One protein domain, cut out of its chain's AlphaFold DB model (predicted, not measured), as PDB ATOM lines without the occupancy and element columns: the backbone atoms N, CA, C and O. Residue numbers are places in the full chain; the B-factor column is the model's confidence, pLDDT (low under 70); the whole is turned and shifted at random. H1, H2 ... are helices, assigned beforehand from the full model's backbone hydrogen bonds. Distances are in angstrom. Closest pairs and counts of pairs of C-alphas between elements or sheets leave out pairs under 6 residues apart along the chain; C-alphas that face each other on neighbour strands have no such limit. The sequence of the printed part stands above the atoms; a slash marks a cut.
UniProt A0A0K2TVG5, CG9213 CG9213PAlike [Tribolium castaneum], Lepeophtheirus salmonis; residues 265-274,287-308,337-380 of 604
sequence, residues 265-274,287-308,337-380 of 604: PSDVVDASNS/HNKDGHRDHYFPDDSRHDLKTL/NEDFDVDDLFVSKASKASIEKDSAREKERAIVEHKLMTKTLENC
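AT A GLANCE: This is residues 265 to 274, 287 to 308 and 337 to 380 of the 604 residues of the protein "CG9213 CG9213PAlike [Tribolium castaneum]" of Lepeophtheirus salmonis (UniProt A0A0K2TVG5). A long helix, H4, makes much of the length of an open, spread-out model, with the short helix H1 packed on its early turns and its later part, residues 367 to 378, sticking out with residues 379 and 380. Beyond the first end of H4 a tight link joins it to the shorter H3, and a long loop with no named element, residues 287 to 304, leads to the small helix H2, which stands free. The printed part has 76 residues with four named helices, H1 to H4 along the chain, and no named strand; the class is all helix. It is extended, with a radius of gyration of the C-alphas of 18.3 A, and spans 59 by 33 by 26 A.

IN THESE COORDINATES: H4, residues 355 to 378, runs 34.5 A from C-alpha 355 at (-2.699, 2.005, -46.239) to C-alpha 378 at (4.104, -21.064, -21.505). H3, residues 342 to 350, is 12.3 A long. H1, residues 266 to 270, begins with C-alpha 266 at (7.076, -7.601, -45.728) and is 5.9 A long. H2, residues 305 to 308, is 5.1 A long.

HOW THE PARTS SIT: H4 touches H1 with residues 356 to 363 alone; their closest C-alphas, those of Val 268 and Ser 359, are 4.9 A apart. H3 touches no helix and is apart from H4, though four residues form the tight link between them. H2 touches no helix. Every O i to N i+4 pair is within hydrogen-bond range in H1 and H4, and 4 of 5 are in H3; H2 is too short for such a pair.

THE WHOLE: The C-alphas farthest apart, those of Asp 290 and Cys 380, are 61.6 A apart. Residues 275 to 286 are not printed, with 29.0 A between C-alphas 274 and 287; residues 309 to 336 are not printed, with 34.1 A between C-alphas 308 and 337. The mean pLDDT of the printed part is 82.2, and residues 269 to 274 are under 70.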
ATOM      1  N   PRO A 265       2.966 -10.230 -45.092       83.50
ATOM      2  CA  PRO A 265       3.846  -9.693 -46.137       83.50
ATOM      3  C   PRO A 265       4.839  -8.649 -45.597       83.50
ATOM      4  O   PRO A 265       4.478  -7.858 -44.723       83.50
ATOM      5  N   SER A 266       6.050  -8.570 -46.171       75.56
ATOM      6  CA  SER A 266       7.076  -7.601 -45.728       75.56
ATOM      7  C   SER A 266       6.577  -6.155 -45.785       75.56
ATOM      8  O   SER A 266       6.716  -5.446 -44.798       75.56
ATOM      9  N   ASP A 267       5.859  -5.752 -46.845       71.62
ATOM     10  CA  ASP A 267       5.180  -4.445 -46.957       71.62
ATOM     11  C   ASP A 267       4.419  -4.034 -45.678       71.62
ATOM     12  O   ASP A 267       4.431  -2.866 -45.284       71.62
ATOM     13  N   VAL A 268       3.762  -4.994 -45.016       72.38
ATOM     14  CA  VAL A 268       2.980  -4.783 -43.788       72.38
ATOM     15  C   VAL A 268       3.885  -4.693 -42.557       72.38
ATOM     16  O   VAL A 268       3.640  -3.887 -41.654       72.38
ATOM     17  N   VAL A 269       4.956  -5.489 -42.528       65.81
ATOM     18  CA  VAL A 269       5.972  -5.474 -41.468       65.81
ATOM     19  C   VAL A 269       6.788  -4.174 -41.508       65.81
ATOM     20  O   VAL A 269       7.017  -3.566 -40.461       65.81
ATOM     21  N   ASP A 270       7.180  -3.694 -42.682       66.81
ATOM     22  CA  ASP A 270       8.075  -2.544 -42.849       66.81
ATOM     23  C   ASP A 270       7.360  -1.187 -42.716       66.81
ATOM     24  O   ASP A 270       7.978  -0.192 -42.316       66.81
ATOM     25  N   ALA A 271       6.038  -1.144 -42.934       61.62
ATOM     26  CA  ALA A 271       5.211   0.066 -42.854       61.62
ATOM     27  C   ALA A 271       5.383   0.882 -41.553       61.62
ATOM     28  O   ALA A 271       5.260   2.110 -41.571       61.62
ATOM     29  N   SER A 272       5.705   0.241 -40.419       54.19
ATOM     30  CA  SER A 272       5.915   0.938 -39.139       54.19
ATOM     31  C   SER A 272       7.168   1.817 -39.105       54.19
ATOM     32  O   SER A 272       7.214   2.792 -38.349       54.19
ATOM     33  N   ASN A 273       8.192   1.492 -39.897       54.81
ATOM     34  CA  ASN A 273       9.522   2.094 -39.770       54.81
ATOM     35  C   ASN A 273       9.622   3.453 -40.493       54.81
ATOM     36  O   ASN A 273      10.476   4.271 -40.162       54.81
ATOM     37  N   SER A 274       8.678   3.758 -41.392       54.19
ATOM     38  CA  SER A 274       8.560   5.047 -42.100       54.19
ATOM     39  C   SER A 274       7.914   6.173 -41.253       54.19
ATOM     40  O   SER A 274       7.551   7.245 -41.746       54.19
ATOM     41  N   HIS A 287     -13.427  11.268 -57.651       83.94
ATOM     42  CA  HIS A 287     -14.316  11.539 -58.784       83.94
ATOM     43  C   HIS A 287     -13.538  12.033 -60.013       83.94
ATOM     44  O   HIS A 287     -12.772  12.992 -59.901       83.94
ATOM     45  N   ASN A 288     -13.798  11.421 -61.175       84.19
ATOM     46  CA  ASN A 288     -14.342  12.115 -62.345       84.19
ATOM     47  C   ASN A 288     -13.973  13.597 -62.532       84.19
ATOM     48  O   ASN A 288     -14.567  14.447 -61.864       84.19
ATOM     49  N   LYS A 289     -13.178  13.950 -63.553       84.38
ATOM     50  CA  LYS A 289     -13.265  15.286 -64.181       84.38
ATOM     51  C   LYS A 289     -14.706  15.614 -64.595       84.38
ATOM     52  O   LYS A 289     -15.140  16.751 -64.449       84.38
ATOM     53  N   ASP A 290     -15.442  14.594 -65.026       85.31
ATOM     54  CA  ASP A 290     -16.848  14.634 -65.446       85.31
ATOM     55  C   ASP A 290     -17.841  14.474 -64.271       85.31
ATOM     56  O   ASP A 290     -19.032  14.261 -64.476       85.31
ATOM     57  N   GLY A 291     -17.368  14.530 -63.018       83.44
ATOM     58  CA  GLY A 291     -18.198  14.473 -61.805       83.44
ATOM     59  C   GLY A 291     -18.659  13.077 -61.357       83.44
ATOM     60  O   GLY A 291     -19.092  12.924 -60.214       83.44
ATOM     61  N   HIS A 292     -18.529  12.048 -62.198       86.75
ATOM     62  CA  HIS A 292     -18.758  10.648 -61.808       86.75
ATOM     63  C   HIS A 292     -17.748  10.170 -60.746       86.75
ATOM     64  O   HIS A 292     -16.645  10.697 -60.658       86.75
ATOM     65  N   ARG A 293     -18.114   9.176 -59.921       82.81
ATOM     66  CA  ARG A 293     -17.200   8.565 -58.937       82.81
ATOM     67  C   ARG A 293     -16.420   7.411 -59.563       82.81
ATOM     68  O   ARG A 293     -17.029   6.524 -60.151       82.81
ATOM     69  N   ASP A 294     -15.113   7.394 -59.329       85.94
ATOM     70  CA  ASP A 294     -14.185   6.382 -59.846       85.94
ATOM     71  C   ASP A 294     -13.836   5.321 -58.800       85.94
ATOM     72  O   ASP A 294     -13.760   4.138 -59.112       85.94
ATOM     73  N   HIS A 295     -13.595   5.750 -57.558       84.69
ATOM     74  CA  HIS A 295     -13.114   4.887 -56.479       84.69
ATOM     75  C   HIS A 295     -13.630   5.342 -55.108       84.69
ATOM     76  O   HIS A 295     -13.999   6.504 -54.899       84.69
ATOM     77  N   TYR A 296     -13.658   4.406 -54.163       84.25
ATOM     78  CA  TYR A 296     -14.104   4.587 -52.783       84.25
ATOM     79  C   TYR A 296     -12.923   4.628 -51.810       84.25
ATOM     80  O   TYR A 296     -12.920   5.461 -50.896       84.25
ATOM     81  N   PHE A 297     -11.918   3.776 -52.020       83.88
ATOM     82  CA  PHE A 297     -10.688   3.717 -51.231       83.88
ATOM     83  C   PHE A 297      -9.478   4.230 -52.037       83.88
ATOM     84  O   PHE A 297      -9.514   4.242 -53.268       83.88
ATOM     85  N   PRO A 298      -8.387   4.681 -51.382       80.50
ATOM     86  CA  PRO A 298      -7.195   5.195 -52.073       80.50
ATOM     87  C   PRO A 298      -6.429   4.148 -52.904       80.50
ATOM     88  O   PRO A 298      -5.492   4.504 -53.615       80.50
ATOM     89  N   ASP A 299      -6.773   2.873 -52.746       80.56
ATOM     90  CA  ASP A 299      -6.050   1.693 -53.213       80.56
ATOM     91  C   ASP A 299      -6.896   0.738 -54.075       80.56
ATOM     92  O   ASP A 299      -6.396  -0.314 -54.480       80.56
ATOM     93  N   ASP A 300      -8.119   1.129 -54.455       82.50
ATOM     94  CA  ASP A 300      -8.972   0.374 -55.395       82.50
ATOM     95  C   ASP A 300      -8.255   0.095 -56.736       82.50
ATOM     96  O   ASP A 300      -8.455  -0.946 -57.353       82.50
ATOM     97  N   SER A 301      -7.357   0.992 -57.164       84.25
ATOM     98  CA  SER A 301      -6.548   0.864 -58.387       84.25
ATOM     99  C   SER A 301      -5.184   0.181 -58.199       84.25
ATOM    100  O   SER A 301      -4.445   0.027 -59.171       84.25
ATOM    101  N   ARG A 302      -4.812  -0.224 -56.972       84.00
ATOM    102  CA  ARG A 302      -3.525  -0.894 -56.678       84.00
ATOM    103  C   ARG A 302      -3.597  -2.420 -56.830       84.00
ATOM    104  O   ARG A 302      -2.559  -3.058 -57.004       84.00
ATOM    105  N   HIS A 303      -4.785  -3.008 -56.721       84.38
ATOM    106  CA  HIS A 303      -4.952  -4.449 -56.544       84.38
ATOM    107  C   HIS A 303      -5.338  -5.165 -57.845       84.38
ATOM    108  O   HIS A 303      -6.362  -4.868 -58.452       84.38
ATOM    109  N   ASP A 304      -4.538  -6.158 -58.242       91.94
ATOM    110  CA  ASP A 304      -4.911  -7.121 -59.284       91.94
ATOM    111  C   ASP A 304      -5.927  -8.153 -58.752       91.94
ATOM    112  O   ASP A 304      -5.960  -8.454 -57.554       91.94
ATOM    113  N   LEU A 305      -6.713  -8.761 -59.647       91.06
ATOM    114  CA  LEU A 305      -7.698  -9.801 -59.326       91.06
ATOM    115  C   LEU A 305      -7.080 -10.984 -58.563       91.06
ATOM    116  O   LEU A 305      -7.697 -11.512 -57.635       91.06
ATOM    117  N   LYS A 306      -5.841 -11.380 -58.896       92.62
ATOM    118  CA  LYS A 306      -5.117 -12.432 -58.165       92.62
ATOM    119  C   LYS A 306      -4.809 -12.011 -56.727       92.62
ATOM    120  O   LYS A 306      -4.904 -12.836 -55.818       92.62
ATOM    121  N   THR A 307      -4.466 -10.741 -56.515       88.38
ATOM    122  CA  THR A 307      -4.192 -10.181 -55.186       88.38
ATOM    123  C   THR A 307      -5.469 -10.089 -54.357       88.38
ATOM    124  O   THR A 307      -5.453 -10.521 -53.209       88.38
ATOM    125  N   LEU A 308      -6.586  -9.642 -54.943       87.12
ATOM    126  CA  LEU A 308      -7.894  -9.619 -54.275       87.12
ATOM    127  C   LEU A 308      -8.336 -11.028 -53.841       87.12
ATOM    128  O   LEU A 308      -8.706 -11.227 -52.687       87.12
ATOM    129  N   ASN A 337     -28.504  12.196 -40.519       77.81
ATOM    130  CA  ASN A 337     -29.734  12.925 -40.824       77.81
ATOM    131  C   ASN A 337     -30.581  12.043 -41.766       77.81
ATOM    132  O   ASN A 337     -30.126  10.982 -42.183       77.81
ATOM    133  N   GLU A 338     -31.778  12.487 -42.153       76.81
ATOM    134  CA  GLU A 338     -32.586  11.777 -43.161       76.81
ATOM    135  C   GLU A 338     -31.886  11.733 -44.537       76.81
ATOM    136  O   GLU A 338     -31.953  10.713 -45.214       76.81
ATOM    137  N   ASP A 339     -31.119  12.776 -44.890       79.19
ATOM    138  CA  ASP A 339     -30.296  12.853 -46.113       79.19
ATOM    139  C   ASP A 339     -28.825  12.400 -45.929       79.19
ATOM    140  O   ASP A 339     -27.973  12.750 -46.748       79.19
ATOM    141  N   PHE A 340     -28.465  11.747 -44.815       80.38
ATOM    142  CA  PHE A 340     -27.085  11.289 -44.577       80.38
ATOM    143  C   PHE A 340     -27.049  10.115 -43.592       80.38
ATOM    144  O   PHE A 340     -27.164  10.308 -42.376       80.38
ATOM    145  N   ASP A 341     -26.880   8.901 -44.109       85.00
ATOM    146  CA  ASP A 341     -27.092   7.656 -43.369       85.00
ATOM    147  C   ASP A 341     -25.790   6.993 -42.847       85.00
ATOM    148  O   ASP A 341     -24.792   7.656 -42.537       85.00
ATOM    149  N   VAL A 342     -25.818   5.670 -42.648       81.56
ATOM    150  CA  VAL A 342     -24.658   4.851 -42.249       81.56
ATOM    151  C   VAL A 342     -23.687   4.576 -43.401       81.56
ATOM    152  O   VAL A 342     -22.482   4.468 -43.154       81.56
ATOM    153  N   ASP A 343     -24.179   4.521 -44.635       82.94
ATOM    154  CA  ASP A 343     -23.425   4.140 -45.826       82.94
ATOM    155  C   ASP A 343     -22.734   5.370 -46.425       82.94
ATOM    156  O   ASP A 343     -21.533   5.326 -46.700       82.94
ATOM    157  N   ASP A 344     -23.402   6.526 -46.459       84.50
ATOM    158  CA  ASP A 344     -22.754   7.827 -46.666       84.50
ATOM    159  C   ASP A 344     -21.628   8.058 -45.649       84.50
ATOM    160  O   ASP A 344     -20.529   8.536 -45.972       84.50
ATOM    161  N   LEU A 345     -21.861   7.665 -44.394       81.50
ATOM    162  CA  LEU A 345     -20.857   7.779 -43.351       81.50
ATOM    163  C   LEU A 345     -19.674   6.820 -43.569       81.50
ATOM    164  O   LEU A 345     -18.533   7.219 -43.300       81.50
ATOM    165  N   PHE A 346     -19.916   5.608 -44.079       81.25
ATOM    166  CA  PHE A 346     -18.889   4.657 -44.515       81.25
ATOM    167  C   PHE A 346     -18.065   5.253 -45.668       81.25
ATOM    168  O   PHE A 346     -16.851   5.436 -45.537       81.25
ATOM    169  N   VAL A 347     -18.727   5.661 -46.755       82.25
ATOM    170  CA  VAL A 347     -18.156   6.287 -47.963       82.25
ATOM    171  C   VAL A 347     -17.290   7.501 -47.621       82.25
ATOM    172  O   VAL A 347     -16.147   7.634 -48.082       82.25
ATOM    173  N   SER A 348     -17.793   8.375 -46.746       79.88
ATOM    174  CA  SER A 348     -17.079   9.577 -46.312       79.88
ATOM    175  C   SER A 348     -15.779   9.273 -45.557       79.88
ATOM    176  O   SER A 348     -14.990  10.188 -45.325       79.88
ATOM    177  N   LYS A 349     -15.547   8.027 -45.129       79.00
ATOM    178  CA  LYS A 349     -14.385   7.598 -44.339       79.00
ATOM    179  C   LYS A 349     -13.515   6.562 -45.057       79.00
ATOM    180  O   LYS A 349     -12.313   6.567 -44.801       79.00
ATOM    181  N   ALA A 350     -14.064   5.765 -45.978       77.88
ATOM    182  CA  ALA A 350     -13.310   4.956 -46.945       77.88
ATOM    183  C   ALA A 350     -12.297   5.835 -47.702       77.88
ATOM    184  O   ALA A 350     -11.085   5.648 -47.600       77.88
ATOM    185  N   SER A 351     -12.791   6.950 -48.244       71.31
ATOM    186  CA  SER A 351     -12.021   8.044 -48.860       71.31
ATOM    187  C   SER A 351     -11.058   8.797 -47.916       71.31
ATOM    188  O   SER A 351     -10.395   9.753 -48.321       71.31
ATOM    189  N   LYS A 352     -10.976   8.406 -46.636       74.25
ATOM    190  CA  LYS A 352     -10.070   8.954 -45.608       74.25
ATOM    191  C   LYS A 352      -9.210   7.860 -44.940       74.25
ATOM    192  O   LYS A 352      -8.519   8.166 -43.956       74.25
ATOM    193  N   ALA A 353      -9.249   6.621 -45.442       74.44
ATOM    194  CA  ALA A 353      -8.343   5.538 -45.060       74.44
ATOM    195  C   ALA A 353      -6.882   5.889 -45.411       74.44
ATOM    196  O   ALA A 353      -6.614   6.837 -46.153       74.44
ATOM    197  N   SER A 354      -5.911   5.168 -44.846       76.25
ATOM    198  CA  SER A 354      -4.528   5.231 -45.334       76.25
ATOM    199  C   SER A 354      -3.821   3.905 -45.084       76.25
ATOM    200  O   SER A 354      -3.844   3.388 -43.963       76.25
ATOM    201  N   ILE A 355      -3.225   3.371 -46.150       75.94
ATOM    202  CA  ILE A 355      -2.699   2.005 -46.239       75.94
ATOM    203  C   ILE A 355      -1.711   1.748 -45.096       75.94
ATOM    204  O   ILE A 355      -1.864   0.798 -44.339       75.94
ATOM    205  N   GLU A 356      -0.783   2.680 -44.864       77.38
ATOM    206  CA  GLU A 356       0.281   2.547 -43.862       77.38
ATOM    207  C   GLU A 356      -0.273   2.391 -42.437       77.38
ATOM    208  O   GLU A 356       0.361   1.772 -41.586       77.38
ATOM    209  N   LYS A 357      -1.465   2.936 -42.156       80.00
ATOM    210  CA  LYS A 357      -2.108   2.848 -40.833       80.00
ATOM    211  C   LYS A 357      -2.954   1.605 -40.654       80.00
ATOM    212  O   LYS A 357      -3.242   1.267 -39.505       80.00
ATOM    213  N   ASP A 358      -3.401   0.994 -41.741       79.56
ATOM    214  CA  ASP A 358      -4.187  -0.235 -41.707       79.56
ATOM    215  C   ASP A 358      -3.224  -1.440 -41.716       79.56
ATOM    216  O   ASP A 358      -3.349  -2.299 -40.842       79.56
ATOM    217  N   SER A 359      -2.133  -1.380 -42.496       83.31
ATOM    218  CA  SER A 359      -0.961  -2.262 -42.375       83.31
ATOM    219  C   SER A 359      -0.300  -2.194 -40.990       83.31
ATOM    220  O   SER A 359      -0.085  -3.225 -40.360       83.31
ATOM    221  N   ALA A 360      -0.038  -1.000 -40.438       85.00
ATOM    222  CA  ALA A 360       0.539  -0.897 -39.091       85.00
ATOM    223  C   ALA A 360      -0.365  -1.512 -38.002       85.00
ATOM    224  O   ALA A 360       0.149  -2.071 -37.035       85.00
ATOM    225  N   ARG A 361      -1.696  -1.462 -38.171       83.56
ATOM    226  CA  ARG A 361      -2.655  -2.137 -37.277       83.56
ATOM    227  C   ARG A 361      -2.716  -3.644 -37.499       83.56
ATOM    228  O   ARG A 361      -2.985  -4.380 -36.560       83.56
ATOM    229  N   GLU A 362      -2.496  -4.133 -38.713       84.31
ATOM    230  CA  GLU A 362      -2.342  -5.566 -38.981       84.31
ATOM    231  C   GLU A 362      -1.072  -6.131 -38.327       84.31
ATOM    232  O   GLU A 362      -1.161  -7.116 -37.593       84.31
ATOM    233  N   LYS A 363       0.065  -5.432 -38.453       86.81
ATOM    234  CA  LYS A 363       1.297  -5.745 -37.713       86.81
ATOM    235  C   LYS A 363       1.082  -5.716 -36.193       86.81
ATOM    236  O   LYS A 363       1.509  -6.633 -35.499       86.81
ATOM    237  N   GLU A 364       0.414  -4.688 -35.664       88.25
ATOM    238  CA  GLU A 364       0.107  -4.586 -34.227       88.25
ATOM    239  C   GLU A 364      -0.792  -5.738 -33.746       88.25
ATOM    240  O   GLU A 364      -0.519  -6.318 -32.695       88.25
ATOM    241  N   ARG A 365      -1.803  -6.132 -34.537       87.12
ATOM    242  CA  ARG A 365      -2.675  -7.283 -34.242       87.12
ATOM    243  C   ARG A 365      -1.895  -8.600 -34.218       87.12
ATOM    244  O   ARG A 365      -1.988  -9.296 -33.213       87.12
ATOM    245  N   ALA A 366      -1.053  -8.883 -35.215       89.31
ATOM    246  CA  ALA A 366      -0.188 -10.072 -35.216       89.31
ATOM    247  C   ALA A 366       0.789 -10.101 -34.021       89.31
ATOM    248  O   ALA A 366       1.011 -11.145 -33.418       89.31
ATOM    249  N   ILE A 367       1.335  -8.948 -33.609       91.00
ATOM    250  CA  ILE A 367       2.193  -8.853 -32.413       91.00
ATOM    251  C   ILE A 367       1.408  -9.152 -31.122       91.00
ATOM    252  O   ILE A 367       1.966  -9.739 -30.193       91.00
ATOM    253  N   VAL A 368       0.139  -8.740 -31.027       91.44
ATOM    254  CA  VAL A 368      -0.730  -9.039 -29.873       91.44
ATOM    255  C   VAL A 368      -1.146 -10.512 -29.856       91.44
ATOM    256  O   VAL A 368      -1.106 -11.136 -28.800       91.44
ATOM    257  N   GLU A 369      -1.491 -11.065 -31.014       89.38
ATOM    258  CA  GLU A 369      -1.871 -12.465 -31.231       89.38
ATOM    259  C   GLU A 369      -0.713 -13.424 -30.928       89.38
ATOM    260  O   GLU A 369      -0.875 -14.326 -30.111       89.38
ATOM    261  N   HIS A 370       0.490 -13.154 -31.446       91.50
ATOM    262  CA  HIS A 370       1.690 -13.913 -31.092       91.50
ATOM    263  C   HIS A 370       1.949 -13.875 -29.579       91.50
ATOM    264  O   HIS A 370       2.116 -14.915 -28.955       91.50
ATOM    265  N   LYS A 371       1.910 -12.691 -28.949       92.69
ATOM    266  CA  LYS A 371       2.096 -12.558 -27.488       92.69
ATOM    267  C   LYS A 371       1.024 -13.277 -26.669       92.69
ATOM    268  O   LYS A 371       1.311 -13.702 -25.551       92.69
ATOM    269  N   LEU A 372      -0.197 -13.395 -27.191       91.44
ATOM    270  CA  LEU A 372      -1.249 -14.205 -26.587       91.44
ATOM    271  C   LEU A 372      -0.896 -15.694 -26.701       91.44
ATOM    272  O   LEU A 372      -0.912 -16.385 -25.688       91.44
ATOM    273  N   MET A 373      -0.517 -16.153 -27.897       90.31
ATOM    274  CA  MET A 373      -0.152 -17.545 -28.169       90.31
ATOM    275  C   MET A 373       1.060 -17.998 -27.343       90.31
ATOM    276  O   MET A 373       0.948 -18.983 -26.619       90.31
ATOM    277  N   THR A 374       2.179 -17.258 -27.357       91.69
ATOM    278  CA  THR A 374       3.375 -17.569 -26.546       91.69
ATOM    279  C   THR A 374       3.008 -17.714 -25.073       91.69
ATOM    280  O   THR A 374       3.316 -18.728 -24.452       91.69
ATOM    281  N   LYS A 375       2.252 -16.750 -24.529       92.31
ATOM    282  CA  LYS A 375       1.809 -16.796 -23.135       92.31
ATOM    283  C   LYS A 375       0.912 -18.004 -22.854       92.31
ATOM    284  O   LYS A 375       1.029 -18.611 -21.790       92.31
ATOM    285  N   THR A 376       0.007 -18.356 -23.763       92.00
ATOM    286  CA  THR A 376      -0.846 -19.536 -23.585       92.00
ATOM    287  C   THR A 376      -0.026 -20.830 -23.619       92.00
ATOM    288  O   THR A 376      -0.259 -21.684 -22.772       92.00
ATOM    289  N   LEU A 377       0.983 -20.946 -24.490       91.50
ATOM    290  CA  LEU A 377       1.908 -22.089 -24.541       91.50
ATOM    291  C   LEU A 377       2.741 -22.223 -23.248       91.50
ATOM    292  O   LEU A 377       2.800 -23.304 -22.662       91.50
ATOM    293  N   GLU A 378       3.326 -21.123 -22.760       91.94
ATOM    294  CA  GLU A 378       4.104 -21.064 -21.505       91.94
ATOM    295  C   GLU A 378       3.311 -21.533 -20.274       91.94
ATOM    296  O   GLU A 378       3.863 -22.188 -19.385       91.94
ATOM    297  N   ASN A 379       2.023 -21.174 -20.222       92.69
ATOM    298  CA  ASN A 379       1.118 -21.410 -19.092       92.69
ATOM    299  C   ASN A 379       0.174 -22.610 -19.322       92.69
ATOM    300  O   ASN A 379      -0.730 -22.845 -18.518       92.69
ATOM    301  N   CYS A 380       0.327 -23.356 -20.423       92.56
ATOM    302  CA  CYS A 380      -0.562 -24.470 -20.743       92.56
ATOM    303  C   CYS A 380      -0.351 -25.634 -19.765       92.56
ATOM    304  O   CYS A 380       0.780 -26.041 -19.519       92.56
TER     305      CYS A 380